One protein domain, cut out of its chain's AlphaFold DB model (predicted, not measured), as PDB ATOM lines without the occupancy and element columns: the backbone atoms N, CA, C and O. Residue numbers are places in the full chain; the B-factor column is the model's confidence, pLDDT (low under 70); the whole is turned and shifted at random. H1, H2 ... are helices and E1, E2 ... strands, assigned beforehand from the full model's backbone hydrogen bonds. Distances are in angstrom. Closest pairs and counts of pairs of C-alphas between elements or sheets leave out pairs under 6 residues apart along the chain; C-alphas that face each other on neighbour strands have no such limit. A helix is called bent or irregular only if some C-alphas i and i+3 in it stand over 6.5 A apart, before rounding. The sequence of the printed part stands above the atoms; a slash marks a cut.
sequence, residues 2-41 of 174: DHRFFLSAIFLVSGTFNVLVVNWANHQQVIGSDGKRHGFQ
ATOM      1  N   ASP A   2     -29.660   1.914  70.736       74.62
ATOM      2  CA  ASP A   2     -29.934   3.324  71.053       74.62
ATOM      3  C   ASP A   2     -30.181   3.618  72.543       74.62
ATOM      4  O   ASP A   2     -29.729   4.643  73.046       74.62
ATOM      5  N   HIS A   3     -30.815   2.706  73.292       75.69
ATOM      6  CA  HIS A   3     -31.129   2.944  74.711       75.69
ATOM      7  C   HIS A   3     -29.871   3.064  75.588       75.69
ATOM      8  O   HIS A   3     -29.804   3.927  76.461       75.69
ATOM      9  N   ARG A   4     -28.846   2.238  75.339       79.00
ATOM     10  CA  ARG A   4     -27.581   2.281  76.093       79.00
ATOM     11  C   ARG A   4     -26.835   3.591  75.862       79.00
ATOM     12  O   ARG A   4     -26.377   4.209  76.812       79.00
ATOM     13  N   PHE A   5     -26.782   4.044  74.611       84.00
ATOM     14  CA  PHE A   5     -26.181   5.329  74.267       84.00
ATOM     15  C   PHE A   5     -26.938   6.499  74.909       84.00
ATOM     16  O   PHE A   5     -26.322   7.396  75.476       84.00
ATOM     17  N   PHE A   6     -28.273   6.455  74.884       84.75
ATOM     18  CA  PHE A   6     -29.120   7.454  75.531       84.75
ATOM     19  C   PHE A   6     -28.913   7.504  77.055       84.75
ATOM     20  O   PHE A   6     -28.752   8.587  77.612       84.75
ATOM     21  N   LEU A   7     -28.827   6.345  77.721       81.88
ATOM     22  CA  LEU A   7     -28.520   6.248  79.154       81.88
ATOM     23  C   LEU A   7     -27.141   6.830  79.480       81.88
ATOM     24  O   LEU A   7     -27.024   7.660  80.378       81.88
ATOM     25  N   SER A   8     -26.106   6.457  78.719       81.12
ATOM     26  CA  SER A   8     -24.754   6.994  78.912       81.12
ATOM     27  C   SER A   8     -24.694   8.508  78.683       81.12
ATOM     28  O   SER A   8     -24.004   9.211  79.420       81.12
ATOM     29  N   ALA A   9     -25.434   9.030  77.701       87.12
ATOM     30  CA  ALA A   9     -25.516  10.464  77.442       87.12
ATOM     31  C   ALA A   9     -26.198  11.214  78.599       87.12
ATOM     32  O   ALA A   9     -25.675  12.231  79.051       87.12
ATOM     33  N   ILE A  10     -27.316  10.696  79.122       86.12
ATOM     34  CA  ILE A  10     -27.994  11.277  80.293       86.12
ATOM     35  C   ILE A  10     -27.080  11.264  81.518       86.12
ATOM     36  O   ILE A  10     -26.986  12.275  82.213       86.12
ATOM     37  N   PHE A  11     -26.375  10.158  81.764       81.06
ATOM     38  CA  PHE A  11     -25.434  10.048  82.878       81.06
ATOM     39  C   PHE A  11     -24.323  11.105  82.789       81.06
ATOM     40  O   PHE A  11     -24.041  11.810  83.759       81.06
ATOM     41  N   LEU A  12     -23.745  11.288  81.599       84.00
ATOM     42  CA  LEU A  12     -22.656  12.235  81.366       84.00
ATOM     43  C   LEU A  12     -23.121  13.699  81.461       84.00
ATOM     44  O   LEU A  12     -22.433  14.536  82.054       84.00
ATOM     45  N   VAL A  13     -24.313  14.010  80.941       87.88
ATOM     46  CA  VAL A  13     -24.934  15.338  81.068       87.88
ATOM     47  C   VAL A  13     -25.272  15.645  82.525       87.88
ATOM     48  O   VAL A  13     -24.955  16.733  83.000       87.88
ATOM     49  N   SER A  14     -25.848  14.688  83.256       82.56
ATOM     50  CA  SER A  14     -26.169  14.833  84.681       82.56
ATOM     51  C   SER A  14     -24.913  15.073  85.525       82.56
ATOM     52  O   SER A  14     -24.872  16.001  86.335       82.56
ATOM     53  N   GLY A  15     -23.836  14.319  85.272       78.19
ATOM     54  CA  GLY A  15     -22.544  14.524  85.931       78.19
ATOM     55  C   GLY A  15     -21.948  15.907  85.655       78.19
ATOM     56  O   GLY A  15     -21.501  16.592  86.576       78.19
ATOM     57  N   THR A  16     -22.014  16.364  84.402       82.44
ATOM     58  CA  THR A  16     -21.552  17.708  84.016       82.44
ATOM     59  C   THR A  16     -22.392  18.797  84.687       82.44
ATOM     60  O   THR A  16     -21.850  19.779  85.196       82.44
ATOM     61  N   PHE A  17     -23.712  18.610  84.744       84.12
ATOM     62  CA  PHE A  17     -24.632  19.537  85.395       84.12
ATOM     63  C   PHE A  17     -24.364  19.646  86.900       84.12
ATOM     64  O   PHE A  17     -24.327  20.755  87.425       84.12
ATOM     65  N   ASN A  18     -24.086  18.529  87.579       82.00
ATOM     66  CA  ASN A  18     -23.727  18.517  89.000       82.00
ATOM     67  C   ASN A  18     -22.503  19.411  89.279       82.00
ATOM     68  O   ASN A  18     -22.553  20.294  90.136       82.00
ATOM     69  N   VAL A  19     -21.434  19.271  88.487       76.75
ATOM     70  CA  VAL A  19     -20.234  20.120  88.609       76.75
ATOM     71  C   VAL A  19     -20.566  21.597  88.386       76.75
ATOM     72  O   VAL A  19     -20.089  22.463  89.122       76.75
ATOM     73  N   LEU A  20     -21.401  21.893  87.389       79.38
ATOM     74  CA  LEU A  20     -21.765  23.259  87.030       79.38
ATOM     75  C   LEU A  20     -22.615  23.933  88.115       79.38
ATOM     76  O   LEU A  20     -22.366  25.089  88.453       79.38
ATOM     77  N   VAL A  21     -23.562  23.200  88.707       78.88
ATOM     78  CA  VAL A  21     -24.391  23.663  89.830       78.88
ATOM     79  C   VAL A  21     -23.534  23.949  91.056       78.88
ATOM     80  O   VAL A  21     -23.693  24.998  91.678       78.88
ATOM     81  N   VAL A  22     -22.587  23.064  91.382       71.31
ATOM     82  CA  VAL A  22     -21.657  23.276  92.500       71.31
ATOM     83  C   VAL A  22     -20.787  24.512  92.262       71.31
ATOM     84  O   VAL A  22     -20.606  25.319  93.171       71.31
ATOM     85  N   ASN A  23     -20.274  24.702  91.044       73.19
ATOM     86  CA  ASN A  23     -19.479  25.882  90.700       73.19
ATOM     87  C   ASN A  23     -20.310  27.172  90.800       73.19
ATOM     88  O   ASN A  23     -19.907  28.129  91.460       73.19
ATOM     89  N   TRP A  24     -21.514  27.169  90.224       73.06
ATOM     90  CA  TRP A  24     -22.429  28.307  90.281       73.06
ATOM     91  C   TRP A  24     -22.783  28.695  91.717       73.06
ATOM     92  O   TRP A  24     -22.724  29.869  92.081       73.06
ATOM     93  N   ALA A  25     -23.094  27.711  92.554       70.25
ATOM     94  CA  ALA A  25     -23.471  27.957  93.934       70.25
ATOM     95  C   ALA A  25     -22.272  28.393  94.806       70.25
ATOM     96  O   ALA A  25     -22.444  29.240  95.677       70.25
ATOM     97  N   ASN A  26     -21.044  27.946  94.509       66.69
ATOM     98  CA  ASN A  26     -19.827  28.469  95.150       66.69
ATOM     99  C   ASN A  26     -19.508  29.926  94.769       66.69
ATOM    100  O   ASN A  26     -18.822  30.621  95.519       66.69
ATOM    101  N   HIS A  27     -19.987  30.402  93.616       66.38
ATOM    102  CA  HIS A  27     -19.780  31.783  93.175       66.38
ATOM    103  C   HIS A  27     -20.804  32.767  93.765       66.38
ATOM    104  O   HIS A  27     -20.645  33.984  93.635       66.38
ATOM    105  N   GLN A  28     -21.852  32.275  94.433       64.81
ATOM    106  CA  GLN A  28     -22.809  33.152  95.093       64.81
ATOM    107  C   GLN A  28     -22.159  33.839  96.299       64.81
ATOM    108  O   GLN A  28     -21.665  33.204  97.231       64.81
ATOM    109  N   GLN A  29     -22.164  35.170  96.281       61.84
ATOM    110  CA  GLN A  29     -21.779  35.994  97.421       61.84
ATOM    111  C   GLN A  29     -23.038  36.493  98.113       61.84
ATOM    112  O   GLN A  29     -23.860  37.169  97.493       61.84
ATOM    113  N   VAL A  30     -23.167  36.197  99.401       62.88
ATOM    114  CA  VAL A  30     -24.242  36.741 100.230       62.88
ATOM    115  C   VAL A  30     -23.688  37.732 101.234       62.88
ATOM    116  O   VAL A  30     -22.545  37.658 101.691       62.88
ATOM    117  N   ILE A  31     -24.522  38.706 101.561       56.59
ATOM    118  CA  ILE A  31     -24.231  39.682 102.600       56.59
ATOM    119  C   ILE A  31     -24.589  39.007 103.923       56.59
ATOM    120  O   ILE A  31     -25.750  38.677 104.155       56.59
ATOM    121  N   GLY A  32     -23.579  38.741 104.753       61.94
ATOM    122  CA  GLY A  32     -23.794  38.206 106.096       61.94
ATOM    123  C   GLY A  32     -24.448  39.241 107.017       61.94
ATOM    124  O   GLY A  32     -24.504  40.427 106.691       61.94
ATOM    125  N   SER A  33     -24.892  38.806 108.199       58.59
ATOM    126  CA  SER A  33     -25.533  39.676 109.203       58.59
ATOM    127  C   SER A  33     -24.648  40.845 109.684       58.59
ATOM    128  O   SER A  33     -25.172  41.800 110.247       58.59
ATOM    129  N   ASP A  34     -23.336  40.795 109.422       61.53
ATOM    130  CA  ASP A  34     -22.345  41.853 109.685       61.53
ATOM    131  C   ASP A  34     -22.184  42.879 108.540       61.53
ATOM    132  O   ASP A  34     -21.285  43.719 108.566       61.53
ATOM    133  N   GLY A  35     -22.985  42.797 107.471       62.84
ATOM    134  CA  GLY A  35     -22.914  43.721 106.328       62.84
ATOM    135  C   GLY A  35     -21.683  43.546 105.421       62.84
ATOM    136  O   GLY A  35     -21.559  44.237 104.410       62.84
ATOM    137  N   LYS A  36     -20.780  42.604 105.730       60.72
ATOM    138  CA  LYS A  36     -19.635  42.231 104.882       60.72
ATOM    139  C   LYS A  36     -20.003  41.080 103.944       60.72
ATOM    140  O   LYS A  36     -20.637  40.106 104.360       60.72
ATOM    141  N   ARG A  37     -19.580  41.176 102.679       54.03
ATOM    142  CA  ARG A  37     -19.764  40.109 101.684       54.03
ATOM    143  C   ARG A  37     -18.912  38.903 102.057       54.03
ATOM    144  O   ARG A  37     -17.690  39.006 102.068       54.03
ATOM    145  N   HIS A  38     -19.563  37.782 102.329       59.53
ATOM    146  CA  HIS A  38     -18.907  36.489 102.464       59.53
ATOM    147  C   HIS A  38     -19.315  35.619 101.270       59.53
ATOM    148  O   HIS A  38     -20.466  35.643 100.825       59.53
ATOM    149  N   GLY A  39     -18.359  34.878 100.708       58.09
ATOM    150  CA  GLY A  39     -18.680  33.834  99.736       58.09
ATOM    151  C   GLY A  39     -19.505  32.745 100.421       58.09
ATOM    152  O   GLY A  39     -19.198  32.373 101.554       58.09
ATOM    153  N   PHE A  40     -20.553  32.246  99.764       55.22
ATOM    154  CA  PHE A  40     -21.414  31.186 100.293       55.22
ATOM    155  C   PHE A  40     -20.706  29.826 100.197       55.22
ATOM    156  O   PHE A  40     -21.102  28.936  99.455       55.22
ATOM    157  N   GLN A  41     -19.614  29.651 100.936       56.66
ATOM    158  CA  GLN A  41     -18.848  28.406 100.951       56.66
ATOM    159  C   GLN A  41     -19.273  27.548 102.144       56.66
ATOM    160  O   GLN A  41     -18.490  27.291 103.053       56.66
TER     161      GLN A  41
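This is residues 2 to 41 of the 174 residues of the protein "solute carrier family 35 member F6-like" of Drosophila rhopaloa (UniProt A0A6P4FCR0). One long helix, H1, makes most of a thin rod, and a small hairpin of two short strands, E1 and E2, sits at the end of it where H1 ends. Residues 2 to 24 of H1 stand free as a long arm, with no other part of the printed residues beside them. The printed part has 40 residues, with one named helix and two named strands in the order H1, E1, E2; the two strands make one antiparallel sheet of order E1 - E2, and the class is mostly helix. The whole is extended, with a radius of gyration of the C-alphas of 16.9 A, and the C-alphas span 55 by 10 by 9 A.

E1, residues 29 to 31, and E2, residues 37 to 39, are antiparallel neighbours and form a hairpin, with 142 degrees between their directions. The C-alphas of Gln 29 and Gly 39 face each other at 4.4 A, and those of Ile 31 and Arg 37 at 4.6 A. Two backbone pairs across the strands are within hydrogen-bond range: N 30 and O 38 at 3.1 A, and N 38 and O 30 at 3.1 A. The closest C-alphas of E2 and H1, residues 2 to 26, are those of Gly 39 and Asn 26, 7.2 A apart, while the centres of the two elements are 28.5 A apart. In H1 every O i to N i+4 pair is within hydrogen-bond range.

H1 runs 36.3 A from C-alpha 2 at (-29.934, 3.324, 71.053) to C-alpha 26 at (-19.827, 28.469, 95.150), and it is not bent. E1 is 6.8 A long and E2 6.7 A; E2 ends with C-alpha 39 at (-18.680, 33.834, 99.736).

The two C-alphas farthest apart are those of Asp 2 and Asp 34, at 55.1 A. The printed part has no cut, and the links H1 to E1 and E1 to E2 are tight. The mean pLDDT of the printed part is 72.2, and residues 26 to 41 are under 70.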